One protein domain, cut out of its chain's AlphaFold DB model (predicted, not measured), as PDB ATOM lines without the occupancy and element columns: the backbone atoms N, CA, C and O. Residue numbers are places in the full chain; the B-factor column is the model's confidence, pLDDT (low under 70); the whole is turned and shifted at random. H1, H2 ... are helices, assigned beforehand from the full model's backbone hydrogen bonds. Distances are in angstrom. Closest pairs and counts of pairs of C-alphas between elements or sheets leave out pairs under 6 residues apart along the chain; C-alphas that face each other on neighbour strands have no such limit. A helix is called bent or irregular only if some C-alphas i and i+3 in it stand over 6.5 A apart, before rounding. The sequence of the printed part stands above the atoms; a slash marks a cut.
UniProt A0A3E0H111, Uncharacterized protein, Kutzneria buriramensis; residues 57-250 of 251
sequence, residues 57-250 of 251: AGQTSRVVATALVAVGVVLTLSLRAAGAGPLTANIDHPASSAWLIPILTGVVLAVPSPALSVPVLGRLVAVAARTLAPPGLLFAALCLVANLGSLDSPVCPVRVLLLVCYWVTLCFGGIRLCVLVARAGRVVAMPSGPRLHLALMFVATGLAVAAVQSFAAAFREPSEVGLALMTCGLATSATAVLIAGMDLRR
ATOM      1  N   ALA A  57     -47.776 -34.549  37.346       80.94
ATOM      2  CA  ALA A  57     -48.735 -33.610  37.924       80.94
ATOM      3  C   ALA A  57     -48.154 -32.183  38.016       80.94
ATOM      4  O   ALA A  57     -47.051 -31.962  38.534       80.94
ATOM      5  N   GLY A  58     -48.895 -31.202  37.492       81.88
ATOM      6  CA  GLY A  58     -48.507 -29.788  37.508       81.88
ATOM      7  C   GLY A  58     -47.433 -29.384  36.487       81.88
ATOM      8  O   GLY A  58     -46.961 -28.245  36.528       81.88
ATOM      9  N   GLN A  59     -47.034 -30.269  35.564       85.31
ATOM     10  CA  GLN A  59     -46.100 -29.938  34.478       85.31
ATOM     11  C   GLN A  59     -46.637 -28.824  33.572       85.31
ATOM     12  O   GLN A  59     -45.901 -27.879  33.283       85.31
ATOM     13  N   THR A  60     -47.911 -28.886  33.180       87.25
ATOM     14  CA  THR A  60     -48.549 -27.858  32.343       87.25
ATOM     15  C   THR A  60     -48.530 -26.498  33.037       87.25
ATOM     16  O   THR A  60     -48.027 -25.531  32.466       87.25
ATOM     17  N   SER A  61     -48.946 -26.428  34.307       86.75
ATOM     18  CA  SER A  61     -48.911 -25.182  35.086       86.75
ATOM     19  C   SER A  61     -47.506 -24.584  35.187       86.75
ATOM     20  O   SER A  61     -47.354 -23.371  35.070       86.75
ATOM     21  N   ARG A  62     -46.457 -25.413  35.336       85.81
ATOM     22  CA  ARG A  62     -45.052 -24.949  35.350       85.81
ATOM     23  C   ARG A  62     -44.648 -24.294  34.039       85.81
ATOM     24  O   ARG A  62     -44.014 -23.237  34.046       85.81
ATOM     25  N   VAL A  63     -44.969 -24.939  32.922       88.06
ATOM     26  CA  VAL A  63     -44.599 -24.444  31.595       88.06
ATOM     27  C   VAL A  63     -45.365 -23.164  31.279       88.06
ATOM     28  O   VAL A  63     -44.743 -22.194  30.857       88.06
ATOM     29  N   VAL A  64     -46.667 -23.115  31.566       88.50
ATOM     30  CA  VAL A  64     -47.491 -21.915  31.357       88.50
ATOM     31  C   VAL A  64     -47.028 -20.756  32.247       88.50
ATOM     32  O   VAL A  64     -46.870 -19.642  31.756       88.50
ATOM     33  N   ALA A  65     -46.724 -20.997  33.526       88.00
ATOM     34  CA  ALA A  65     -46.178 -19.961  34.406       88.00
ATOM     35  C   ALA A  65     -44.817 -19.439  33.908       88.00
ATOM     36  O   ALA A  65     -44.565 -18.236  33.916       88.00
ATOM     37  N   THR A  66     -43.949 -20.330  33.417       88.81
ATOM     38  CA  THR A  66     -42.663 -19.939  32.817       88.81
ATOM     39  C   THR A  66     -42.868 -19.129  31.533       88.81
ATOM     40  O   THR A  66     -42.180 -18.132  31.327       88.81
ATOM     41  N   ALA A  67     -43.826 -19.519  30.688       88.69
ATOM     42  CA  ALA A  67     -44.176 -18.789  29.472       88.69
ATOM     43  C   ALA A  67     -44.713 -17.387  29.793       88.69
ATOM     44  O   ALA A  67     -44.319 -16.424  29.143       88.69
ATOM     45  N   LEU A  68     -45.529 -17.245  30.841       87.88
ATOM     46  CA  LEU A  68     -46.021 -15.943  31.294       87.88
ATOM     47  C   LEU A  68     -44.880 -15.018  31.742       87.88
ATOM     48  O   LEU A  68     -44.868 -13.835  31.410       87.88
ATOM     49  N   VAL A  69     -43.883 -15.563  32.443       88.06
ATOM     50  CA  VAL A  69     -42.671 -14.819  32.818       88.06
ATOM     51  C   VAL A  69     -41.864 -14.425  31.585       88.06
ATOM     52  O   VAL A  69     -41.396 -13.292  31.509       88.06
ATOM     53  N   ALA A  70     -41.743 -15.311  30.594       89.69
ATOM     54  CA  ALA A  70     -41.087 -14.988  29.331       89.69
ATOM     55  C   ALA A  70     -41.807 -13.850  28.587       89.69
ATOM     56  O   ALA A  70     -41.145 -12.922  28.129       89.69
ATOM     57  N   VAL A  71     -43.145 -13.865  28.537       87.88
ATOM     58  CA  VAL A  71     -43.953 -12.762  27.986       87.88
ATOM     59  C   VAL A  71     -43.684 -11.462  28.747       87.88
ATOM     60  O   VAL A  71     -43.439 -10.436  28.120       87.88
ATOM     61  N   GLY A  72     -43.649 -11.498  30.083       87.19
ATOM     62  CA  GLY A  72     -43.329 -10.329  30.910       87.19
ATOM     63  C   GLY A  72     -41.921  -9.765  30.663       87.19
ATOM     64  O   GLY A  72     -41.742  -8.549  30.571       87.19
ATOM     65  N   VAL A  73     -40.924 -10.641  30.504       88.19
ATOM     66  CA  VAL A  73     -39.547 -10.267  30.137       88.19
ATOM     67  C   VAL A  73     -39.526  -9.602  28.766       88.19
ATOM     68  O   VAL A  73     -39.000  -8.499  28.648       88.19
ATOM     69  N   VAL A  74     -40.111 -10.235  27.744       88.31
ATOM     70  CA  VAL A  74     -40.160  -9.685  26.381       88.31
ATOM     71  C   VAL A  74     -40.852  -8.329  26.383       88.31
ATOM     72  O   VAL A  74     -40.296  -7.376  25.853       88.31
ATOM     73  N   LEU A  75     -41.994  -8.212  27.062       86.06
ATOM     74  CA  LEU A  75     -42.721  -6.957  27.209       86.06
ATOM     75  C   LEU A  75     -41.844  -5.857  27.815       86.06
ATOM     76  O   LEU A  75     -41.784  -4.752  27.285       86.06
ATOM     77  N   THR A  76     -41.130  -6.164  28.897       86.31
ATOM     78  CA  THR A  76     -40.256  -5.201  29.579       86.31
ATOM     79  C   THR A  76     -39.093  -4.772  28.683       86.31
ATOM     80  O   THR A  76     -38.759  -3.589  28.634       86.31
ATOM     81  N   LEU A  77     -38.495  -5.705  27.937       87.88
ATOM     82  CA  LEU A  77     -37.437  -5.398  26.973       87.88
ATOM     83  C   LEU A  77     -37.961  -4.554  25.807       87.88
ATOM     84  O   LEU A  77     -37.299  -3.595  25.422       87.88
ATOM     85  N   SER A  78     -39.151  -4.857  25.286       83.88
ATOM     86  CA  SER A  78     -39.802  -4.081  24.225       83.88
ATOM     87  C   SER A  78     -40.130  -2.662  24.682       83.88
ATOM     88  O   SER A  78     -39.804  -1.712  23.979       83.88
ATOM     89  N   LEU A  79     -40.695  -2.501  25.881       82.31
ATOM     90  CA  LEU A  79     -40.941  -1.190  26.491       82.31
ATOM     91  C   LEU A  79     -39.640  -0.413  26.674       82.31
ATOM     92  O   LEU A  79     -39.566   0.770  26.361       82.31
ATOM     93  N   ARG A  80     -38.587  -1.090  27.141       85.44
ATOM     94  CA  ARG A  80     -37.276  -0.467  27.306       85.44
ATOM     95  C   ARG A  80     -36.669  -0.041  25.969       85.44
ATOM     96  O   ARG A  80     -36.007   0.992  25.927       85.44
ATOM     97  N   ALA A  81     -36.881  -0.817  24.908       83.56
ATOM     98  CA  ALA A  81     -36.387  -0.522  23.566       83.56
ATOM     99  C   ALA A  81     -37.141   0.644  22.919       83.56
ATOM    100  O   ALA A  81     -36.525   1.438  22.217       83.56
ATOM    101  N   ALA A  82     -38.445   0.760  23.190       77.19
ATOM    102  CA  ALA A  82     -39.288   1.856  22.714       77.19
ATOM    103  C   ALA A  82     -38.960   3.208  23.378       77.19
ATOM    104  O   ALA A  82     -39.303   4.252  22.839       77.19
ATOM    105  N   GLY A  83     -38.261   3.210  24.519       74.75
ATOM    106  CA  GLY A  83     -37.820   4.437  25.182       74.75
ATOM    107  C   GLY A  83     -38.933   5.152  25.955       74.75
ATOM    108  O   GLY A  83     -39.855   4.520  26.473       74.75
ATOM    109  N   ALA A  84     -38.802   6.474  26.103       67.50
ATOM    110  CA  ALA A  84     -39.817   7.294  26.753       67.50
ATOM    111  C   ALA A  84     -40.973   7.538  25.777       67.50
ATOM    112  O   ALA A  84     -40.800   8.225  24.778       67.50
ATOM    113  N   GLY A  85     -42.133   6.945  26.050       68.88
ATOM    114  CA  GLY A  85     -43.273   6.947  25.141       68.88
ATOM    115  C   GLY A  85     -44.603   6.800  25.883       68.88
ATOM    116  O   GLY A  85     -44.637   6.828  27.110       68.88
ATOM    117  N   PRO A  86     -45.721   6.590  25.176       64.62
ATOM    118  CA  PRO A  86     -47.071   6.631  25.757       64.62
ATOM    119  C   PRO A  86     -47.329   5.582  26.853       64.62
ATOM    120  O   PRO A  86     -48.269   5.725  27.632       64.62
ATOM    121  N   LEU A  87     -46.492   4.544  26.928       68.62
ATOM    122  CA  LEU A  87     -46.555   3.480  27.931       68.62
ATOM    123  C   LEU A  87     -45.568   3.662  29.091       68.62
ATOM    124  O   LEU A  87     -45.486   2.783  29.953       68.62
ATOM    125  N   THR A  88     -44.815   4.768  29.155       71.44
ATOM    126  CA  THR A  88     -44.024   5.044  30.357       71.44
ATOM    127  C   THR A  88     -44.948   5.315  31.526       71.44
ATOM    128  O   THR A  88     -45.764   6.243  31.503       71.44
ATOM    129  N   ALA A  89     -44.785   4.499  32.563       64.56
ATOM    130  CA  ALA A  89     -45.440   4.716  33.832       64.56
ATOM    131  C   ALA A  89     -44.957   6.044  34.412       64.56
ATOM    132  O   ALA A  89     -43.773   6.194  34.713       64.56
ATOM    133  N   ASN A  90     -45.869   7.002  34.538       69.44
ATOM    134  CA  ASN A  90     -45.604   8.271  35.193       69.44
ATOM    135  C   ASN A  90     -46.573   8.424  36.369       69.44
ATOM    136  O   ASN A  90     -47.782   8.233  36.214       69.44
ATOM    137  N   ILE A  91     -46.027   8.757  37.539       67.62
ATOM    138  CA  ILE A  91     -46.786   9.006  38.770       67.62
ATOM    139  C   ILE A  91     -47.731  10.197  38.567       67.62
ATOM    140  O   ILE A  91     -48.866  10.166  39.038       67.62
ATOM    141  N   ASP A  92     -47.308  11.182  37.775       70.06
ATOM    142  CA  ASP A  92     -48.086  12.391  37.492       70.06
ATOM    143  C   ASP A  92     -49.232  12.143  36.492       70.06
ATOM    144  O   ASP A  92     -50.152  12.953  36.358       70.06
ATOM    145  N   HIS A  93     -49.216  11.000  35.794       68.56
ATOM    146  CA  HIS A  93     -50.219  10.616  34.797       68.56
ATOM    147  C   HIS A  93     -50.711   9.181  35.038       68.56
ATOM    148  O   HIS A  93     -50.416   8.275  34.259       68.56
ATOM    149  N   PRO A  94     -51.525   8.938  36.084       71.94
ATOM    150  CA  PRO A  94     -51.951   7.589  36.468       71.94
ATOM    151  C   PRO A  94     -52.683   6.835  35.345       71.94
ATOM    152  O   PRO A  94     -52.603   5.610  35.265       71.94
ATOM    153  N   ALA A  95     -53.331   7.555  34.424       73.00
ATOM    154  CA  ALA A  95     -53.965   6.974  33.243       73.00
ATOM    155  C   ALA A  95     -52.968   6.274  32.292       73.00
ATOM    156  O   ALA A  95     -53.315   5.240  31.718       73.00
ATOM    157  N   SER A  96     -51.723   6.764  32.163       74.06
ATOM    158  CA  SER A  96     -50.682   6.109  31.348       74.06
ATOM    159  C   SER A  96     -50.124   4.841  32.005       74.06
ATOM    160  O   SER A  96     -49.538   4.000  31.333       74.06
ATOM    161  N   SER A  97     -50.358   4.669  33.309       81.00
ATOM    162  CA  SER A  97     -49.934   3.500  34.090       81.00
ATOM    163  C   SER A  97     -51.058   2.474  34.291       81.00
ATOM    164  O   SER A  97     -50.830   1.415  34.873       81.00
ATOM    165  N   ALA A  98     -52.275   2.749  33.809       84.38
ATOM    166  CA  ALA A  98     -53.445   1.904  34.052       84.38
ATOM    167  C   ALA A  98     -53.286   0.471  33.509       84.38
ATOM    168  O   ALA A  98     -53.816  -0.470  34.096       84.38
ATOM    169  N   TRP A  99     -52.519   0.287  32.428       86.44
ATOM    170  CA  TRP A  99     -52.224  -1.026  31.849       86.44
ATOM    171  C   TRP A  99     -51.340  -1.904  32.750       86.44
ATOM    172  O   TRP A  99     -51.427  -3.130  32.677       86.44
ATOM    173  N   LEU A 100     -50.517  -1.309  33.626       85.88
ATOM    174  CA  LEU A 100     -49.613  -2.049  34.514       85.88
ATOM    175  C   LEU A 100     -50.352  -2.767  35.631       85.88
ATOM    176  O   LEU A 100     -49.958  -3.869  35.996       85.88
ATOM    177  N   ILE A 101     -51.411  -2.158  36.167       89.69
ATOM    178  CA  ILE A 101     -52.182  -2.705  37.288       89.69
ATOM    179  C   ILE A 101     -52.624  -4.149  36.999       89.69
ATOM    180  O   ILE A 101     -52.210  -5.041  37.739       89.69
ATOM    181  N   PRO A 102     -53.372  -4.436  35.914       90.50
ATOM    182  CA  PRO A 102     -53.792  -5.799  35.619       90.50
ATOM    183  C   PRO A 102     -52.607  -6.725  35.304       90.50
ATOM    184  O   PRO A 102     -52.638  -7.882  35.709       90.50
ATOM    185  N   ILE A 103     -51.521  -6.252  34.677       87.62
ATOM    186  CA  ILE A 103     -50.335  -7.100  34.457       87.62
ATOM    187  C   ILE A 103     -49.695  -7.503  35.784       87.62
ATOM    188  O   ILE A 103     -49.429  -8.684  35.994       87.62
ATOM    189  N   LEU A 104     -49.483  -6.555  36.695       89.00
ATOM    190  CA  LEU A 104     -48.905  -6.817  38.011       89.00
ATOM    191  C   LEU A 104     -49.805  -7.739  38.832       89.00
ATOM    192  O   LEU A 104     -49.311  -8.701  39.417       89.00
ATOM    193  N   THR A 105     -51.120  -7.513  38.821       90.56
ATOM    194  CA  THR A 105     -52.089  -8.413  39.459       90.56
ATOM    195  C   THR A 105     -51.988  -9.824  38.883       90.56
ATOM    196  O   THR A 105     -51.901 -10.791  39.639       90.56
ATOM    197  N   GLY A 106     -51.929  -9.961  37.558       88.56
ATOM    198  CA  GLY A 106     -51.779 -11.254  36.898       88.56
ATOM    199  C   GLY A 106     -50.459 -11.948  37.246       88.56
ATOM    200  O   GLY A 106     -50.454 -13.137  37.560       88.56
ATOM    201  N   VAL A 107     -49.351 -11.206  37.297       87.12
ATOM    202  CA  VAL A 107     -48.045 -11.726  37.731       87.12
ATOM    203  C   VAL A 107     -48.114 -12.219  39.173       87.12
ATOM    204  O   VAL A 107     -47.717 -13.352  39.430       87.12
ATOM    205  N   VAL A 108     -48.674 -11.437  40.102       87.75
ATOM    206  CA  VAL A 108     -48.850 -11.834  41.514       87.75
ATOM    207  C   VAL A 108     -49.703 -13.102  41.634       87.75
ATOM    208  O   VAL A 108     -49.387 -14.011  42.407       87.75
ATOM    209  N   LEU A 109     -50.758 -13.219  40.829       87.62
ATOM    210  CA  LEU A 109     -51.570 -14.432  40.778       87.62
ATOM    211  C   LEU A 109     -50.795 -15.625  40.206       87.62
ATOM    212  O   LEU A 109     -51.000 -16.740  40.676       87.62
ATOM    213  N   ALA A 110     -49.876 -15.420  39.266       85.38
ATOM    214  CA  ALA A 110     -49.035 -16.481  38.718       85.38
ATOM    215  C   ALA A 110     -47.864 -16.889  39.628       85.38
ATOM    216  O   ALA A 110     -47.282 -17.957  39.414       85.38
ATOM    217  N   VAL A 111     -47.508 -16.075  40.633       83.06
ATOM    218  CA  VAL A 111     -46.422 -16.400  41.566       83.06
ATOM    219  C   VAL A 111     -46.751 -17.712  42.287       83.06
ATOM    220  O   VAL A 111     -47.800 -17.815  42.939       83.06
ATOM    221  N   PRO A 112     -45.867 -18.722  42.198       73.88
ATOM    222  CA  PRO A 112     -46.080 -19.987  42.876       73.88
ATOM    223  C   PRO A 112     -46.065 -19.742  44.387       73.88
ATOM    224  O   PRO A 112     -45.200 -19.029  44.892       73.88
ATOM    225  N   SER A 113     -47.038 -20.294  45.108       73.62
ATOM    226  CA  SER A 113     -47.149 -20.096  46.555       73.62
ATOM    227  C   SER A 113     -46.178 -21.034  47.273       73.62
ATOM    228  O   SER A 113     -46.413 -22.246  47.278       73.62
ATOM    229  N   PRO A 114     -45.086 -20.536  47.883       64.50
ATOM    230  CA  PRO A 114     -44.271 -21.381  48.736       64.50
ATOM    231  C   PRO A 114     -45.084 -21.785  49.963       64.50
ATOM    232  O   PRO A 114     -45.734 -20.951  50.592       64.50
ATOM    233  N   ALA A 115     -44.999 -23.059  50.345       65.56
ATOM    234  CA  ALA A 115     -45.218 -23.404  51.740       65.56
ATOM    235  C   ALA A 115     -44.204 -22.573  52.542       65.56
ATOM    236  O   ALA A 115     -43.000 -22.701  52.299       65.56
ATOM    237  N   LEU A 116     -44.688 -21.680  53.411       66.06
ATOM    238  CA  LEU A 116     -43.922 -20.676  54.170       66.06
ATOM    239  C   LEU A 116     -42.998 -21.310  55.230       66.06
ATOM    240  O   LEU A 116     -42.986 -20.922  56.392       66.06
ATOM    241  N   SER A 117     -42.211 -22.308  54.844       78.31
ATOM    242  CA  SER A 117     -41.152 -22.852  55.677       78.31
ATOM    243  C   SER A 117     -39.871 -22.065  55.407       78.31
ATOM    244  O   SER A 117     -39.359 -22.010  54.286       78.31
ATOM    245  N   VAL A 118     -39.341 -21.454  56.466       80.12
ATOM    246  CA  VAL A 118     -38.068 -20.721  56.476       80.12
ATOM    247  C   VAL A 118     -36.928 -21.460  55.745       80.12
ATOM    248  O   VAL A 118     -36.249 -20.819  54.940       80.12
ATOM    249  N   PRO A 119     -36.712 -22.788  55.909       81.00
ATOM    250  CA  PRO A 119     -35.635 -23.479  55.191       81.00
ATOM    251  C   PRO A 119     -35.854 -23.556  53.671       81.00
ATOM    252  O   PRO A 119     -34.892 -23.464  52.902       81.00
ATOM    253  N   VAL A 120     -37.103 -23.692  53.211       79.75
ATOM    254  CA  VAL A 120     -37.428 -23.700  51.775       79.75
ATOM    255  C   VAL A 120     -37.227 -22.312  51.183       79.75
ATOM    256  O   VAL A 120     -36.662 -22.194  50.094       79.75
ATOM    257  N   LEU A 121     -37.603 -21.266  51.922       82.00
ATOM    258  CA  LEU A 121     -37.356 -19.886  51.518       82.00
ATOM    259  C   LEU A 121     -35.852 -19.600  51.404       82.00
ATOM    260  O   LEU A 121     -35.413 -19.089  50.379       82.00
ATOM    261  N   GLY A 122     -35.048 -20.010  52.391       83.38
ATOM    262  CA  GLY A 122     -33.590 -19.853  52.350       83.38
ATOM    263  C   GLY A 122     -32.952 -20.553  51.147       83.38
ATOM    264  O   GLY A 122     -32.122 -19.968  50.447       83.38
ATOM    265  N   ARG A 123     -33.390 -21.781  50.831       83.94
ATOM    266  CA  ARG A 123     -32.923 -22.508  49.638       83.94
ATOM    267  C   ARG A 123     -33.345 -21.808  48.341       83.94
ATOM    268  O   ARG A 123     -32.528 -21.704  47.428       83.94
ATOM    269  N   LEU A 124     -34.583 -21.322  48.252       82.81
ATOM    270  CA  LEU A 124     -35.078 -20.573  47.091       82.81
ATOM    271  C   LEU A 124     -34.293 -19.280  46.880       82.81
ATOM    272  O   LEU A 124     -33.844 -19.030  45.766       82.81
ATOM    273  N   VAL A 125     -34.072 -18.506  47.944       86.25
ATOM    274  CA  VAL A 125     -33.274 -17.277  47.906       86.25
ATOM    275  C   VAL A 125     -31.845 -17.584  47.473       86.25
ATOM    276  O   VAL A 125     -31.333 -16.911  46.588       86.25
ATOM    277  N   ALA A 126     -31.216 -18.637  48.000       87.50
ATOM    278  CA  ALA A 126     -29.870 -19.026  47.585       87.50
ATOM    279  C   ALA A 126     -29.807 -19.430  46.100       87.50
ATOM    280  O   ALA A 126     -28.866 -19.063  45.394       87.50
ATOM    281  N   VAL A 127     -30.804 -20.166  45.597       86.56
ATOM    282  CA  VAL A 127     -30.885 -20.542  44.175       86.56
ATOM    283  C   VAL A 127     -31.139 -19.316  43.299       86.56
ATOM    284  O   VAL A 127     -30.484 -19.170  42.265       86.56
ATOM    285  N   ALA A 128     -32.040 -18.425  43.710       86.31
ATOM    286  CA  ALA A 128     -32.323 -17.173  43.020       86.31
ATOM    287  C   ALA A 128     -31.075 -16.286  42.972       86.31
ATOM    288  O   ALA A 128     -30.654 -15.896  41.885       86.31
ATOM    289  N   ALA A 129     -30.418 -16.074  44.114       88.69
ATOM    290  CA  ALA A 129     -29.183 -15.312  44.228       88.69
ATOM    291  C   ALA A 129     -28.085 -15.896  43.335       88.69
ATOM    292  O   ALA A 129     -27.500 -15.173  42.542       88.69
ATOM    293  N   ARG A 130     -27.849 -17.213  43.358       89.31
ATOM    294  CA  ARG A 130     -26.844 -17.849  42.481       89.31
ATOM    295  C   ARG A 130     -27.188 -17.748  40.996       89.31
ATOM    296  O   ARG A 130     -26.290 -17.686  40.163       89.31
ATOM    297  N   THR A 131     -28.472 -17.757  40.651       86.56
ATOM    298  CA  THR A 131     -28.924 -17.697  39.252       86.56
ATOM    299  C   THR A 131     -28.889 -16.268  38.703       86.56
ATOM    300  O   THR A 131     -28.602 -16.084  37.520       86.56
ATOM    301  N   LEU A 132     -29.149 -15.271  39.555       88.12
ATOM    302  CA  LEU A 132     -29.241 -13.852  39.200       88.12
ATOM    303  C   LEU A 132     -27.978 -13.043  39.531       88.12
ATOM    304  O   LEU A 132     -27.814 -11.951  38.996       88.12
ATOM    305  N   ALA A 133     -27.055 -13.567  40.341       90.25
ATOM    306  CA  ALA A 133     -25.788 -12.899  40.628       90.25
ATOM    307  C   ALA A 133     -24.966 -12.630  39.356       90.25
ATOM    308  O   ALA A 133     -24.512 -11.500  39.204       90.25
ATOM    309  N   PRO A 134     -24.816 -13.573  38.399       89.50
ATOM    310  CA  PRO A 134     -24.076 -13.292  37.170       89.50
ATOM    311  C   PRO A 134     -24.637 -12.115  36.342       89.50
ATOM    312  O   PRO A 134     -23.865 -11.199  36.060       89.50
ATOM    313  N   PRO A 135     -25.939 -12.062  35.969       87.00
ATOM    314  CA  PRO A 135     -26.473 -10.897  35.261       87.00
ATOM    315  C   PRO A 135     -26.447  -9.623  36.117       87.00
ATOM    316  O   PRO A 135     -26.198  -8.549  35.578       87.00
ATOM    317  N   GLY A 136     -26.643  -9.732  37.436       86.75
ATOM    318  CA  GLY A 136     -26.572  -8.591  38.352       86.75
ATOM    319  C   GLY A 136     -25.179  -7.958  38.411       86.75
ATOM    320  O   GLY A 136     -25.059  -6.741  38.321       86.75
ATOM    321  N   LEU A 137     -24.124  -8.773  38.493       91.62
ATOM    322  CA  LEU A 137     -22.736  -8.302  38.493       91.62
ATOM    323  C   LEU A 137     -22.339  -7.688  37.147       91.62
ATOM    324  O   LEU A 137     -21.697  -6.644  37.130       91.62
ATOM    325  N   LEU A 138     -22.749  -8.295  36.027       90.06
ATOM    326  CA  LEU A 138     -22.522  -7.731  34.692       90.06
ATOM    327  C   LEU A 138     -23.198  -6.365  34.541       90.06
ATOM    328  O   LEU A 138     -22.583  -5.418  34.058       90.06
ATOM    329  N   PHE A 139     -24.444  -6.248  34.998       88.75
ATOM    330  CA  PHE A 139     -25.170  -4.985  34.974       88.75
ATOM    331  C   PHE A 139     -24.507  -3.932  35.871       88.75
ATOM    332  O   PHE A 139     -24.302  -2.803  35.435       88.75
ATOM    333  N   ALA A 140     -24.098  -4.308  37.087       88.44
ATOM    334  CA  ALA A 140     -23.376  -3.419  37.994       88.44
ATOM    335  C   ALA A 140     -22.047  -2.939  37.391       88.44
ATOM    336  O   ALA A 140     -21.745  -1.751  37.456       88.44
ATOM    337  N   ALA A 141     -21.287  -3.827  36.745       89.38
ATOM    338  CA  ALA A 141     -20.059  -3.466  36.044       89.38
ATOM    339  C   ALA A 141     -20.327  -2.470  34.904       89.38
ATOM    340  O   ALA A 141     -19.620  -1.472  34.795       89.38
ATOM    341  N   LEU A 142     -21.379  -2.684  34.104       89.12
ATOM    342  CA  LEU A 142     -21.788  -1.736  33.060       89.12
ATOM    343  C   LEU A 142     -22.175  -0.370  33.643       89.12
ATOM    344  O   LEU A 142     -21.772   0.656  33.102       89.12
ATOM    345  N   CYS A 143     -22.907  -0.343  34.760       87.12
ATOM    346  CA  CYS A 143     -23.240   0.897  35.457       87.12
ATOM    347  C   CYS A 143     -21.994   1.608  35.995       87.12
ATOM    348  O   CYS A 143     -21.906   2.826  35.883       87.12
ATOM    349  N   LEU A 144     -21.026   0.883  36.558       89.50
ATOM    350  CA  LEU A 144     -19.770   1.475  37.023       89.50
ATOM    351  C   LEU A 144     -18.987   2.084  35.857       89.50
ATOM    352  O   LEU A 144     -18.592   3.241  35.939       89.50
ATOM    353  N   VAL A 145     -18.841   1.355  34.745       86.94
ATOM    354  CA  VAL A 145     -18.180   1.860  33.528       86.94
ATOM    355  C   VAL A 145     -18.873   3.115  32.994       86.94
ATOM    356  O   VAL A 145     -18.197   4.067  32.618       86.94
ATOM    357  N   ALA A 146     -20.208   3.147  33.001       83.81
ATOM    358  CA  ALA A 146     -20.975   4.308  32.555       83.81
ATOM    359  C   ALA A 146     -20.824   5.531  33.482       83.81
ATOM    360  O   ALA A 146     -20.829   6.657  32.996       83.81
ATOM    361  N   ASN A 147     -20.684   5.324  34.796       83.44
ATOM    362  CA  ASN A 147     -20.591   6.403  35.788       83.44
ATOM    363  C   ASN A 147     -19.158   6.897  36.046       83.44
ATOM    364  O   ASN A 147     -18.981   7.950  36.650       83.44
ATOM    365  N   LEU A 148     -18.131   6.166  35.607       82.81
ATOM    366  CA  LEU A 148     -16.725   6.500  35.869       82.81
ATOM    367  C   LEU A 148     -16.194   7.709  35.076       82.81
ATOM    368  O   LEU A 148     -15.010   8.016  35.190       82.81
ATOM    369  N   GLY A 149     -17.015   8.392  34.268       65.50
ATOM    370  CA  GLY A 149     -16.657   9.651  33.592       65.50
ATOM    371  C   GLY A 149     -15.519   9.565  32.561       65.50
ATOM    372  O   GLY A 149     -15.352  10.472  31.764       65.50
ATOM    373  N   SER A 150     -14.779   8.453  32.475       56.91
ATOM    374  CA  SER A 150     -13.663   8.233  31.532       56.91
ATOM    375  C   SER A 150     -14.072   8.159  30.052       56.91
ATOM    376  O   SER A 150     -13.272   7.790  29.197       56.91
ATOM    377  N   LEU A 151     -15.320   8.493  29.732       58.16
ATOM    378  CA  LEU A 151     -15.882   8.499  28.389       58.16
ATOM    379  C   LEU A 151     -16.529   9.862  28.110       58.16
ATOM    380  O   LEU A 151     -17.663   9.915  27.649       58.16
ATOM    381  N   ASP A 152     -15.826  10.968  28.359       63.78
ATOM    382  CA  ASP A 152     -16.313  12.309  27.983       63.78
ATOM    383  C   ASP A 152     -16.558  12.447  26.462       63.78
ATOM    384  O   ASP A 152     -17.260  13.346  26.006       63.78
ATOM    385  N   SER A 153     -16.057  11.506  25.653       62.59
ATOM    386  CA  SER A 153     -16.545  11.213  24.299       62.59
ATOM    387  C   SER A 153     -16.136   9.790  23.900       62.59
ATOM    388  O   SER A 153     -15.038   9.594  23.373       62.59
ATOM    389  N   PRO A 154     -16.962   8.754  24.150       63.09
ATOM    390  CA  PRO A 154     -16.622   7.408  23.723       63.09
ATOM    391  C   PRO A 154     -16.569   7.383  22.196       63.09
ATOM    392  O   PRO A 154     -17.537   7.745  21.522       63.09
ATOM    393  N   VAL A 155     -15.454   6.911  21.640       76.88
ATOM    394  CA  VAL A 155     -15.349   6.594  20.211       76.88
ATOM    395  C   VAL A 155     -16.535   5.704  19.817       76.88
ATOM    396  O   VAL A 155     -16.863   4.759  20.539       76.88
ATOM    397  N   CYS A 156     -17.171   5.989  18.675       80.69
ATOM    398  CA  CYS A 156     -18.359   5.286  18.160       80.69
ATOM    399  C   CYS A 156     -18.391   3.755  18.420       80.69
ATOM    400  O   CYS A 156     -19.401   3.274  18.945       80.69
ATOM    401  N   PRO A 157     -17.314   2.972  18.171       85.06
ATOM    402  CA  PRO A 157     -17.323   1.529  18.437       85.06
ATOM    403  C   PRO A 157     -17.514   1.155  19.915       85.06
ATOM    404  O   PRO A 157     -18.186   0.168  20.204       85.06
ATOM    405  N   VAL A 158     -16.982   1.938  20.860       86.38
ATOM    406  CA  VAL A 158     -17.119   1.672  22.303       86.38
ATOM    407  C   VAL A 158     -18.572   1.844  22.737       86.38
ATOM    408  O   VAL A 158     -19.101   1.019  23.479       86.38
ATOM    409  N   ARG A 159     -19.256   2.871  22.219       84.81
ATOM    410  CA  ARG A 159     -20.680   3.105  22.498       84.81
ATOM    411  C   ARG A 159     -21.554   1.970  21.966       84.81
ATOM    412  O   ARG A 159     -22.441   1.503  22.678       84.81
ATOM    413  N   VAL A 160     -21.293   1.513  20.739       88.88
ATOM    414  CA  VAL A 160     -22.010   0.376  20.141       88.88
ATOM    415  C   VAL A 160     -21.763  -0.897  20.947       88.88
ATOM    416  O   VAL A 160     -22.716  -1.597  21.280       88.88
ATOM    417  N   LEU A 161     -20.513  -1.171  21.329       90.19
ATOM    418  CA  LEU A 161     -20.168  -2.336  22.140       90.19
ATOM    419  C   LEU A 161     -20.877  -2.315  23.501       90.19
ATOM    420  O   LEU A 161     -21.479  -3.315  23.880       90.19
ATOM    421  N   LEU A 162     -20.873  -1.181  24.207       88.69
ATOM    422  CA  LEU A 162     -21.571  -1.032  25.488       88.69
ATOM    423  C   LEU A 162     -23.082  -1.247  25.348       88.69
ATOM    424  O   LEU A 162     -23.683  -1.914  26.189       88.69
ATOM    425  N   LEU A 163     -23.692  -0.737  24.274       90.50
ATOM    426  CA  LEU A 163     -25.110  -0.950  23.987       90.50
ATOM    427  C   LEU A 163     -25.416  -2.432  23.718       90.50
ATOM    428  O   LEU A 163     -26.392  -2.966  24.245       90.50
ATOM    429  N   VAL A 164     -24.567  -3.115  22.945       92.31
ATOM    430  CA  VAL A 164     -24.688  -4.562  22.708       92.31
ATOM    431  C   VAL A 164     -24.533  -5.330  24.021       92.31
ATOM    432  O   VAL A 164     -25.382  -6.158  24.341       92.31
ATOM    433  N   CYS A 165     -23.512  -5.025  24.826       91.38
ATOM    434  CA  CYS A 165     -23.297  -5.650  26.132       91.38
ATOM    435  C   CYS A 165     -24.483  -5.430  27.080       91.38
ATOM    436  O   CYS A 165     -24.880  -6.360  27.785       91.38
ATOM    437  N   TYR A 166     -25.079  -4.237  27.071       92.31
ATOM    438  CA  TYR A 166     -26.278  -3.916  27.838       92.31
ATOM    439  C   TYR A 166     -27.457  -4.814  27.448       92.31
ATOM    440  O   TYR A 166     -28.006  -5.513  28.303       92.31
ATOM    441  N   TRP A 167     -27.805  -4.870  26.160       94.31
ATOM    442  CA  TRP A 167     -28.913  -5.701  25.681       94.31
ATOM    443  C   TRP A 167     -28.670  -7.192  25.899       94.31
ATOM    444  O   TRP A 167     -29.568  -7.901  26.351       94.31
ATOM    445  N   VAL A 168     -27.445  -7.669  25.660       92.88
ATOM    446  CA  VAL A 168     -27.057  -9.058  25.937       92.88
ATOM    447  C   VAL A 168     -27.224  -9.384  27.420       92.88
ATOM    448  O   VAL A 168     -27.769 -10.438  27.750       92.88
ATOM    449  N   THR A 169     -26.825  -8.483  28.320       92.25
ATOM    450  CA  THR A 169     -26.968  -8.675  29.772       92.25
ATOM    451  C   THR A 169     -28.436  -8.733  30.189       92.25
ATOM    452  O   THR A 169     -28.814  -9.608  30.972       92.25
ATOM    453  N   LEU A 170     -29.285  -7.866  29.630       90.75
ATOM    454  CA  LEU A 170     -30.723  -7.886  29.892       90.75
ATOM    455  C   LEU A 170     -31.392  -9.171  29.382       90.75
ATOM    456  O   LEU A 170     -32.116  -9.826  30.134       90.75
ATOM    457  N   CYS A 171     -31.104  -9.578  28.143       90.88
ATOM    458  CA  CYS A 171     -31.592 -10.836  27.576       90.88
ATOM    459  C   CYS A 171     -31.129 -12.038  28.405       90.88
ATOM    460  O   CYS A 171     -31.916 -12.932  28.718       90.88
ATOM    461  N   PHE A 172     -29.861 -12.046  28.821       91.12
ATOM    462  CA  PHE A 172     -29.308 -13.085  29.681       91.12
ATOM    463  C   PHE A 172     -30.013 -13.136  31.042       91.12
ATOM    464  O   PHE A 172     -30.378 -14.222  31.496       91.12
ATOM    465  N   GLY A 173     -30.274 -11.983  31.664       90.25
ATOM    466  CA  GLY A 173     -31.072 -11.878  32.887       90.25
ATOM    467  C   GLY A 173     -32.485 -12.442  32.714       90.25
ATOM    468  O   GLY A 173     -32.925 -13.259  33.521       90.25
ATOM    469  N   GLY A 174     -33.153 -12.095  31.613       89.81
ATOM    470  CA  GLY A 174     -34.472 -12.613  31.254       89.81
ATOM    471  C   GLY A 174     -34.509 -14.137  31.094       89.81
ATOM    472  O   GLY A 174     -35.359 -14.812  31.679       89.81
ATOM    473  N   ILE A 175     -33.537 -14.708  30.374       89.88
ATOM    474  CA  ILE A 175     -33.390 -16.166  30.223       89.88
ATOM    475  C   ILE A 175     -33.157 -16.824  31.586       89.88
ATOM    476  O   ILE A 175     -33.775 -17.844  31.904       89.88
ATOM    477  N   ARG A 176     -32.286 -16.247  32.421       90.06
ATOM    478  CA  ARG A 176     -31.999 -16.758  33.770       90.06
ATOM    479  C   ARG A 176     -33.229 -16.725  34.668       90.06
ATOM    480  O   ARG A 176     -33.428 -17.682  35.414       90.06
ATOM    481  N   LEU A 177     -34.073 -15.702  34.551       88.38
ATOM    482  CA  LEU A 177     -35.347 -15.616  35.262       88.38
ATOM    483  C   LEU A 177     -36.319 -16.722  34.820       88.38
ATOM    484  O   LEU A 177     -36.887 -17.411  35.664       88.38
ATOM    485  N   CYS A 178     -36.440 -16.969  33.513       89.69
ATOM    486  CA  CYS A 178     -37.264 -18.065  32.989       89.69
ATOM    487  C   CYS A 178     -36.772 -19.433  33.496       89.69
ATOM    488  O   CYS A 178     -37.554 -20.253  33.974       89.69
ATOM    489  N   VAL A 179     -35.455 -19.667  33.459       89.00
ATOM    490  CA  VAL A 179     -34.838 -20.896  33.986       89.00
ATOM    491  C   VAL A 179     -35.048 -21.027  35.494       89.00
ATOM    492  O   VAL A 179     -35.290 -22.134  35.982       89.00
ATOM    493  N   LEU A 180     -34.962 -19.924  36.240       87.69
ATOM    494  CA  LEU A 180     -35.206 -19.901  37.678       87.69
ATOM    495  C   LEU A 180     -36.634 -20.351  37.988       87.69
ATOM    496  O   LEU A 180     -36.804 -21.237  38.818       87.69
ATOM    497  N   VAL A 181     -37.635 -19.810  37.294       85.88
ATOM    498  CA  VAL A 181     -39.051 -20.164  37.487       85.88
ATOM    499  C   VAL A 181     -39.309 -21.626  37.119       85.88
ATOM    500  O   VAL A 181     -39.889 -22.367  37.914       85.88
ATOM    501  N   ALA A 182     -38.774 -22.086  35.985       85.81
ATOM    502  CA  ALA A 182     -38.887 -23.481  35.563       85.81
ATOM    503  C   ALA A 182     -38.276 -24.464  36.583       85.81
ATOM    504  O   ALA A 182     -38.809 -25.553  36.813       85.81
ATOM    505  N   ARG A 183     -37.155 -24.092  37.220       84.38
ATOM    506  CA  ARG A 183     -36.490 -24.902  38.256       84.38
ATOM    507  C   ARG A 183     -37.197 -24.816  39.601       84.38
ATOM    508  O   ARG A 183     -37.429 -25.853  40.220       84.38
ATOM    509  N   ALA A 184     -37.544 -23.608  40.039       80.50
ATOM    510  CA  ALA A 184     -38.261 -23.358  41.286       80.50
ATOM    511  C   ALA A 184     -39.583 -24.118  41.302       80.50
ATOM    512  O   ALA A 184     -39.960 -24.683  42.325       80.50
ATOM    513  N   GLY A 185     -40.230 -24.244  40.142       74.38
ATOM    514  CA  GLY A 185     -41.479 -24.963  40.060       74.38
ATOM    515  C   GLY A 185     -41.411 -26.436  40.443       74.38
ATOM    516  O   GLY A 185     -42.428 -26.984  40.856       74.38
ATOM    517  N   ARG A 186     -40.233 -27.072  40.398       75.38
ATOM    518  CA  ARG A 186     -40.037 -28.448  40.890       75.38
ATOM    519  C   ARG A 186     -40.169 -28.579  42.406       75.38
ATOM    520  O   ARG A 186     -40.435 -29.675  42.883       75.38
ATOM    521  N   VAL A 187     -39.965 -27.485  43.134       75.25
ATOM    522  CA  VAL A 187     -39.886 -27.451  44.602       75.25
ATOM    523  C   VAL A 187     -41.079 -26.713  45.211       75.25
ATOM    524  O   VAL A 187     -41.439 -26.965  46.355       75.25
ATOM    525  N   VAL A 188     -41.700 -25.806  44.453       78.06
ATOM    526  CA  VAL A 188     -42.806 -24.964  44.915       78.06
ATOM    527  C   VAL A 188     -44.138 -25.481  44.374       78.06
ATOM    528  O   VAL A 188     -44.217 -25.929  43.228       78.06
ATOM    529  N   ALA A 189     -45.191 -25.386  45.188       81.00
ATOM    530  CA  ALA A 189     -46.552 -25.644  44.743       81.00
ATOM    531  C   ALA A 189     -46.920 -24.670  43.613       81.00
ATOM    532  O   ALA A 189     -46.862 -23.447  43.767       81.00
ATOM    533  N   MET A 190     -47.261 -25.225  42.451       81.94
ATOM    534  CA  MET A 190     -47.718 -24.433  41.312       81.94
ATOM    535  C   MET A 190     -49.063 -23.767  41.603       81.94
ATOM    536  O   MET A 190     -49.861 -24.328  42.359       81.94
ATOM    537  N   PRO A 191     -49.351 -22.605  40.985       82.50
ATOM    538  CA  PRO A 191     -50.697 -22.055  41.013       82.50
ATOM    539  C   PRO A 191     -51.686 -23.075  40.431       82.50
ATOM    540  O   PRO A 191     -51.388 -23.780  39.462       82.50
ATOM    541  N   SER A 192     -52.865 -23.152  41.044       86.19
ATOM    542  CA  SER A 192     -53.962 -23.983  40.555       86.19
ATOM    543  C   SER A 192     -54.438 -23.497  39.180       86.19
ATOM    544  O   SER A 192     -54.303 -22.316  38.856       86.19
ATOM    545  N   GLY A 193     -55.029 -24.396  38.386       86.25
ATOM    546  CA  GLY A 193     -55.644 -24.074  37.089       86.25
ATOM    547  C   GLY A 193     -56.497 -22.794  37.092       86.25
ATOM    548  O   GLY A 193     -56.199 -21.894  36.306       86.25
ATOM    549  N   PRO A 194     -57.473 -22.618  38.009       89.06
ATOM    550  CA  PRO A 194     -58.297 -21.407  38.047       89.06
ATOM    551  C   PRO A 194     -57.503 -20.141  38.395       89.06
ATOM    552  O   PRO A 194     -57.755 -19.077  37.831       89.06
ATOM    553  N   ARG A 195     -56.508 -20.236  39.287       90.31
ATOM    554  CA  ARG A 195     -55.650 -19.092  39.629       90.31
ATOM    555  C   ARG A 195     -54.777 -18.683  38.442       90.31
ATOM    556  O   ARG A 195     -54.596 -17.493  38.201       90.31
ATOM    557  N   LEU A 196     -54.273 -19.658  37.691       89.50
ATOM    558  CA  LEU A 196     -53.493 -19.429  36.480       89.50
ATOM    559  C   LEU A 196     -54.357 -18.876  35.338       89.50
ATOM    560  O   LEU A 196     -53.922 -17.968  34.639       89.50
ATOM    561  N   HIS A 197     -55.596 -19.351  35.196       92.19
ATOM    562  CA  HIS A 197     -56.582 -18.773  34.282       92.19
ATOM    563  C   HIS A 197     -56.802 -17.285  34.582       92.19
ATOM    564  O   HIS A 197     -56.644 -16.453  33.690       92.19
ATOM    565  N   LEU A 198     -57.082 -16.932  35.842       93.44
ATOM    566  CA  LEU A 198     -57.230 -15.532  36.249       93.44
ATOM    567  C   LEU A 198     -55.960 -14.725  35.974       93.44
ATOM    568  O   LEU A 198     -56.047 -13.628  35.427       93.44
ATOM    569  N   ALA A 199     -54.783 -15.273  36.293       92.50
ATOM    570  CA  ALA A 199     -53.509 -14.627  36.001       92.50
ATOM    571  C   ALA A 199     -53.363 -14.279  34.511       92.50
ATOM    572  O   ALA A 199     -53.017 -13.147  34.176       92.50
ATOM    573  N   LEU A 200     -53.679 -15.222  33.618       91.81
ATOM    574  CA  LEU A 200     -53.634 -15.009  32.170       91.81
ATOM    575  C   LEU A 200     -54.673 -13.980  31.714       91.81
ATOM    576  O   LEU A 200     -54.333 -13.105  30.925       91.81
ATOM    577  N   MET A 201     -55.900 -14.019  32.241       94.81
ATOM    578  CA  MET A 201     -56.935 -13.028  31.915       94.81
ATOM    579  C   MET A 201     -56.507 -11.608  32.302       94.81
ATOM    580  O   MET A 201     -56.663 -10.673  31.513       94.81
ATOM    581  N   PHE A 202     -55.916 -11.442  33.485       94.31
ATOM    582  CA  PHE A 202     -55.387 -10.162  33.948       94.31
ATOM    583  C   PHE A 202     -54.221  -9.675  33.076       94.31
ATOM    584  O   PHE A 202     -54.240  -8.536  32.608       94.31
ATOM    585  N   VAL A 203     -53.247 -10.538  32.765       92.19
ATOM    586  CA  VAL A 203     -52.135 -10.161  31.876       92.19
ATOM    587  C   VAL A 203     -52.627  -9.825  30.464       92.19
ATOM    588  O   VAL A 203     -52.214  -8.804  29.916       92.19
ATOM    589  N   ALA A 204     -53.538 -10.614  29.890       92.88
ATOM    590  CA  ALA A 204     -54.124 -10.342  28.577       92.88
ATOM    591  C   ALA A 204     -54.866  -9.000  28.554       92.88
ATOM    592  O   ALA A 204     -54.709  -8.230  27.609       92.88
ATOM    593  N   THR A 205     -55.622  -8.691  29.612       94.00
ATOM    594  CA  THR A 205     -56.321  -7.407  29.752       94.00
ATOM    595  C   THR A 205     -55.330  -6.249  29.772       94.00
ATOM    596  O   THR A 205     -55.496  -5.286  29.030       94.00
ATOM    597  N   GLY A 206     -54.265  -6.349  30.566       91.75
ATOM    598  CA  GLY A 206     -53.239  -5.312  30.616       91.75
ATOM    599  C   GLY A 206     -52.499  -5.114  29.296       91.75
ATOM    600  O   GLY A 206     -52.312  -3.978  28.868       91.75
ATOM    601  N   LEU A 207     -52.156  -6.203  28.602       92.06
ATOM    602  CA  LEU A 207     -51.568  -6.148  27.261       92.06
ATOM    603  C   LEU A 207     -52.518  -5.506  26.240       92.06
ATOM    604  O   LEU A 207     -52.078  -4.703  25.421       92.06
ATOM    605  N   ALA A 208     -53.817  -5.816  26.304       93.19
ATOM    606  CA  ALA A 208     -54.825  -5.214  25.434       93.19
ATOM    607  C   ALA A 208     -54.979  -3.709  25.699       93.19
ATOM    608  O   ALA A 208     -54.997  -2.924  24.754       93.19
ATOM    609  N   VAL A 209     -55.017  -3.288  26.968       91.00
ATOM    610  CA  VAL A 209     -55.044  -1.861  27.334       91.00
ATOM    611  C   VAL A 209     -53.781  -1.157  26.835       91.00
ATOM    612  O   VAL A 209     -53.888  -0.098  26.220       91.00
ATOM    613  N   ALA A 210     -52.600  -1.757  27.015       89.31
ATOM    614  CA  ALA A 210     -51.344  -1.204  26.507       89.31
ATOM    615  C   ALA A 210     -51.343  -1.077  24.970       89.31
ATOM    616  O   ALA A 210     -50.878  -0.071  24.428       89.31
ATOM    617  N   ALA A 211     -51.898  -2.062  24.257       90.31
ATOM    618  CA  ALA A 211     -52.048  -2.011  22.803       90.31
ATOM    619  C   ALA A 211     -52.986  -0.871  22.377       90.31
ATOM    620  O   ALA A 211     -52.635  -0.091  21.498       90.31
ATOM    621  N   VAL A 212     -54.143  -0.721  23.032       90.25
ATOM    622  CA  VAL A 212     -55.097   0.365  22.750       90.25
ATOM    623  C   VAL A 212     -54.478   1.735  23.025       90.25
ATOM    624  O   VAL A 212     -54.639   2.646  22.219       90.25
ATOM    625  N   GLN A 213     -53.734   1.888  24.123       88.25
ATOM    626  CA  GLN A 213     -53.034   3.137  24.442       88.25
ATOM    627  C   GLN A 213     -51.952   3.469  23.407       88.25
ATOM    628  O   GLN A 213     -51.870   4.612  22.956       88.25
ATOM    629  N   SER A 214     -51.176   2.472  22.979       86.75
ATOM    630  CA  SER A 214     -50.162   2.635  21.924       86.75
ATOM    631  C   SER A 214     -50.796   3.005  20.585       86.75
ATOM    632  O   SER A 214     -50.319   3.904  19.898       86.75
ATOM    633  N   PHE A 215     -51.916   2.368  20.245       86.44
ATOM    634  CA  PHE A 215     -52.675   2.654  19.034       86.44
ATOM    635  C   PHE A 215     -53.273   4.064  19.050       86.44
ATOM    636  O   PHE A 215     -53.166   4.801  18.074       86.44
ATOM    637  N   ALA A 216     -53.852   4.481  20.180       86.31
ATOM    638  CA  ALA A 216     -54.378   5.830  20.358       86.31
ATOM    639  C   ALA A 216     -53.276   6.898  20.256       86.31
ATOM    640  O   ALA A 216     -53.514   7.968  19.697       86.31
ATOM    641  N   ALA A 217     -52.076   6.609  20.764       83.19
ATOM    642  CA  ALA A 217     -50.917   7.482  20.608       83.19
ATOM    643  C   ALA A 217     -50.449   7.563  19.146       83.19
ATOM    644  O   ALA A 217     -50.167   8.657  18.664       83.19
ATOM    645  N   ALA A 218     -50.473   6.447  18.411       83.69
ATOM    646  CA  ALA A 218     -50.097   6.400  16.997       83.69
ATOM    647  C   ALA A 218     -50.997   7.261  16.089       83.69
ATOM    648  O   ALA A 218     -50.556   7.707  15.035       83.69
ATOM    649  N   PHE A 219     -52.249   7.521  16.483       80.69
ATOM    650  CA  PHE A 219     -53.120   8.460  15.763       80.69
ATOM    651  C   PHE A 219     -52.789   9.930  16.014       80.69
ATOM    652  O   PHE A 219     -53.159  10.776  15.204       80.69
ATOM    653  N   ARG A 220     -52.161  10.248  17.149       80.75
ATOM    654  CA  ARG A 220     -51.826  11.630  17.515       80.75
ATOM    655  C   ARG A 220     -50.534  12.082  16.859       80.75
ATOM    656  O   ARG A 220     -50.438  13.239  16.465       80.75
ATOM    657  N   GLU A 221     -49.582  11.168  16.713       73.56
ATOM    658  CA  GLU A 221     -48.303  11.440  16.070       73.56
ATOM    659  C   GLU A 221     -48.098  10.486  14.892       73.56
ATOM    660  O   GLU A 221     -47.826   9.297  15.084       73.56
ATOM    661  N   PRO A 222     -48.266  10.972  13.650       63.12
ATOM    662  CA  PRO A 222     -48.034  10.146  12.487       63.12
ATOM    663  C   PRO A 222     -46.541   9.828  12.389       63.12
ATOM    664  O   PRO A 222     -45.710  10.726  12.293       63.12
ATOM    665  N   SER A 223     -46.243   8.530  12.319       62.81
ATOM    666  CA  SER A 223     -44.966   7.913  11.929       62.81
ATOM    667  C   SER A 223     -43.923   7.622  13.018       62.81
ATOM    668  O   SER A 223     -42.828   8.164  13.028       62.81
ATOM    669  N   GLU A 224     -44.170   6.555  13.782       75.81
ATOM    670  CA  GLU A 224     -43.089   5.653  14.185       75.81
ATOM    671  C   GLU A 224     -43.463   4.202  13.866       75.81
ATOM    672  O   GLU A 224     -44.347   3.605  14.485       75.81
ATOM    673  N   VAL A 225     -42.763   3.596  12.898       79.31
ATOM    674  CA  VAL A 225     -42.893   2.160  12.569       79.31
ATOM    675  C   VAL A 225     -42.699   1.293  13.824       79.31
ATOM    676  O   VAL A 225     -43.340   0.253  13.968       79.31
ATOM    677  N   GLY A 226     -41.871   1.755  14.769       79.31
ATOM    678  CA  GLY A 226     -41.660   1.109  16.064       79.31
ATOM    679  C   GLY A 226     -42.930   1.009  16.912       79.31
ATOM    680  O   GLY A 226     -43.213  -0.061  17.449       79.31
ATOM    681  N   LEU A 227     -43.743   2.068  16.971       81.25
ATOM    682  CA  LEU A 227     -44.988   2.086  17.743       81.25
ATOM    683  C   LEU A 227     -46.053   1.159  17.136       81.25
ATOM    684  O   LEU A 227     -46.769   0.470  17.865       81.25
ATOM    685  N   ALA A 228     -46.122   1.081  15.803       84.25
ATOM    686  CA  ALA A 228     -47.005   0.145  15.109       84.25
ATOM    687  C   ALA A 228     -46.602  -1.316  15.380       84.25
ATOM    688  O   ALA A 228     -47.440  -2.123  15.785       84.25
ATOM    689  N   LEU A 229     -45.310  -1.645  15.243       85.56
ATOM    690  CA  LEU A 229     -44.786  -2.980  15.554       85.56
ATOM    691  C   LEU A 229     -45.019  -3.356  17.021       85.56
ATOM    692  O   LEU A 229     -45.413  -4.486  17.311       85.56
ATOM    693  N   MET A 230     -44.830  -2.408  17.938       85.62
ATOM    694  CA  MET A 230     -45.099  -2.605  19.358       85.62
ATOM    695  C   MET A 230     -46.586  -2.864  19.615       85.62
ATOM    696  O   MET A 230     -46.922  -3.826  20.298       85.62
ATOM    697  N   THR A 231     -47.478  -2.071  19.018       88.88
ATOM    698  CA  THR A 231     -48.934  -2.251  19.125       88.88
ATOM    699  C   THR A 231     -49.358  -3.632  18.625       88.88
ATOM    700  O   THR A 231     -50.085  -4.347  19.317       88.88
ATOM    701  N   CYS A 232     -48.849  -4.058  17.464       89.06
ATOM    702  CA  CYS A 232     -49.090  -5.397  16.930       89.06
ATOM    703  C   CYS A 232     -48.534  -6.492  17.853       89.06
ATOM    704  O   CYS A 232     -49.210  -7.493  18.092       89.06
ATOM    705  N   GLY A 233     -47.333  -6.308  18.406       88.38
ATOM    706  CA  GLY A 233     -46.718  -7.239  19.354       88.38
ATOM    707  C   GLY A 233     -47.526  -7.389  20.648       88.38
ATOM    708  O   GLY A 233     -47.744  -8.504  21.121       88.38
ATOM    709  N   LEU A 234     -48.032  -6.281  21.191       88.94
ATOM    710  CA  LEU A 234     -48.891  -6.270  22.374       88.94
ATOM    711  C   LEU A 234     -50.235  -6.946  22.097       88.94
ATOM    712  O   LEU A 234     -50.655  -7.798  22.876       88.94
ATOM    713  N   ALA A 235     -50.878  -6.619  20.972       91.56
ATOM    714  CA  ALA A 235     -52.157  -7.205  20.582       91.56
ATOM    715  C   ALA A 235     -52.042  -8.719  20.345       91.56
ATOM    716  O   ALA A 235     -52.822  -9.491  20.896       91.56
ATOM    717  N   THR A 236     -51.026  -9.163  19.598       90.69
ATOM    718  CA  THR A 236     -50.774 -10.595  19.354       90.69
ATOM    719  C   THR A 236     -50.450 -11.349  20.641       90.69
ATOM    720  O   THR A 236     -50.980 -12.441  20.857       90.69
ATOM    721  N   SER A 237     -49.658 -10.754  21.540       89.69
ATOM    722  CA  SER A 237     -49.386 -11.324  22.863       89.69
ATOM    723  C   SER A 237     -50.658 -11.420  23.706       89.69
ATOM    724  O   SER A 237     -50.908 -12.461  24.308       89.69
ATOM    725  N   ALA A 238     -51.498 -10.379  23.713       91.44
ATOM    726  CA  ALA A 238     -52.779 -10.384  24.417       91.44
ATOM    727  C   ALA A 238     -53.689 -11.505  23.903       91.44
ATOM    728  O   ALA A 238     -54.226 -12.272  24.700       91.44
ATOM    729  N   THR A 239     -53.812 -11.650  22.580       92.56
ATOM    730  CA  THR A 239     -54.599 -12.720  21.957       92.56
ATOM    731  C   THR A 239     -54.060 -14.101  22.321       92.56
ATOM    732  O   THR A 239     -54.838 -14.964  22.718       92.56
ATOM    733  N   ALA A 240     -52.746 -14.319  22.243       90.00
ATOM    734  CA  ALA A 240     -52.142 -15.606  22.581       90.00
ATOM    735  C   ALA A 240     -52.369 -15.984  24.055       90.00
ATOM    736  O   ALA A 240     -52.783 -17.105  24.352       90.00
ATOM    737  N   VAL A 241     -52.157 -15.033  24.972       90.75
ATOM    738  CA  VAL A 241     -52.389 -15.214  26.414       90.75
ATOM    739  C   VAL A 241     -53.872 -15.465  26.702       90.75
ATOM    740  O   VAL A 241     -54.196 -16.327  27.518       90.75
ATOM    741  N   LEU A 242     -54.778 -14.767  26.011       92.38
ATOM    742  CA  LEU A 242     -56.222 -14.950  26.150       92.38
ATOM    743  C   LEU A 242     -56.671 -16.337  25.674       92.38
ATOM    744  O   LEU A 242     -57.432 -16.990  26.382       92.38
ATOM    745  N   ILE A 243     -56.193 -16.803  24.515       91.19
ATOM    746  CA  ILE A 243     -56.513 -18.142  23.991       91.19
ATOM    747  C   ILE A 243     -56.048 -19.214  24.980       91.19
ATOM    748  O   ILE A 243     -56.860 -20.037  25.401       91.19
ATOM    749  N   ALA A 244     -54.793 -19.138  25.436       89.25
ATOM    750  CA  ALA A 244     -54.260 -20.067  26.431       89.25
ATOM    751  C   ALA A 244     -55.039 -20.010  27.758       89.25
ATOM    752  O   ALA A 244     -55.288 -21.037  28.389       89.25
ATOM    753  N   GLY A 245     -55.466 -18.815  28.178       88.44
ATOM    754  CA  GLY A 245     -56.310 -18.628  29.354       88.44
ATOM    755  C   GLY A 245     -57.671 -19.303  29.205       88.44
ATOM    756  O   GLY A 245     -58.070 -20.070  30.078       88.44
ATOM    757  N   MET A 246     -58.383 -19.048  28.106       91.62
ATOM    758  CA  MET A 246     -59.694 -19.651  27.832       91.62
ATOM    759  C   MET A 246     -59.627 -21.175  27.744       91.62
ATOM    760  O   MET A 246     -60.550 -21.854  28.189       91.62
ATOM    761  N   ASP A 247     -58.539 -21.700  27.196       90.62
ATOM    762  CA  ASP A 247     -58.306 -23.129  27.078       90.62
ATOM    763  C   ASP A 247     -58.112 -23.802  28.451       90.62
ATOM    764  O   ASP A 247     -58.754 -24.809  28.751       90.62
ATOM    765  N   LEU A 248     -57.356 -23.177  29.363       85.62
ATOM    766  CA  LEU A 248     -57.191 -23.675  30.737       85.62
ATOM    767  C   LEU A 248     -58.482 -23.703  31.564       85.62
ATOM    768  O   LEU A 248     -58.548 -24.445  32.539       85.62
ATOM    769  N   ARG A 249     -59.509 -22.926  31.197       87.94
ATOM    770  CA  ARG A 249     -60.821 -22.950  31.869       87.94
ATOM    771  C   ARG A 249     -61.589 -24.254  31.615       87.94
ATOM    772  O   ARG A 249     -62.525 -24.550  32.349       87.94
ATOM    773  N   ARG A 250     -61.250 -24.995  30.555       81.75
ATOM    774  CA  ARG A 250     -61.977 -26.205  30.131       81.75
ATOM    775  C   ARG A 250     -61.547 -27.481  30.867       81.75
ATOM    776  O   ARG A 250     -62.165 -28.515  30.638       81.75
TER     777      ARG A 250
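This is residues 57 to 250 of the 251 residues of an uncharacterized protein of Kutzneria buriramensis (UniProt A0A3E0H111). Helix H1 runs through the middle of a set of long helices, with the helical hairpin of H4b and H5 on one side of it and H3, H6 and H7, which with H1 make an up-and-down bundle, on the other. H5 packs on H1, while H4, a bent helix, lies beyond H5; residues 219 to 225, round the turn from H6 to H7, stick out. The printed part has 194 residues with seven named helices, H1 to H7 along the chain, and no named strand: the class is all helix. It is compact, with a radius of gyration of the C-alphas of 19.0 A and spans of 56 by 44 by 28 A.

Start at H4, residues 118 to 147, assigned as one helix by its hydrogen bonds but bent: C-alphas 131 and 134 are 6.9 A apart, and arms H4a, 118 to 131, and H4b, 134 to 147, stand at a steep tilt of 56 degrees. H4b forms a hairpin with H5, residues 156 to 184, whose residues 162 to 173 alone touch it; the closest C-alphas, Pro 135 and Gly 173, are 5.3 A apart. Next look at the hub, H1, residues 59 to 82: residues 170 to 182 of H5 alone touch it, closest at C-alphas Val 73 and Gly 174, 5.7 A, at a shallow tilt of 20 degrees, opposite ways. H6, residues 193 to 220, and H7, residues 225 to 248, form a hairpin, closest at C-alphas Ala 204 and Ala 238, 4.4 A. H7 touches H1 with residues 226 to 237 alone, closest at C-alphas Ala 82 and Gly 226, 7.1 A. H3, residues 100 to 110, touches H6, closest at C-alphas Gly 106 and Ala 199, 3.9 A. H1 and H3 only just touch, with 3 pairs of C-alphas within 8 A. H2, residues 94 to 97, touches no helix. Every O i to N i+4 pair is within hydrogen-bond range in H1, H3, H4a, H4b, H5 and H7; H6 has 23 of 24, and H2 is too short for one.

Find C-alpha 59 at (-46.100, -29.938, 34.478); from there H1 runs 34.6 A to C-alpha 82. H4a and H4b measure 19.7 A and 20.0 A, H5 41.8 A and H6 40.9 A. H7 runs 34.7 A to C-alpha 248 at (-57.191, -23.675, 30.737).

The C-alphas of Asp 152 and Arg 250 are the two farthest apart, 59.8 A. The printed part has no cut, and its long link is H1 to H2. Mean pLDDT of the printed part is 84.2; 19 residues are under 70, among them 149 to 154.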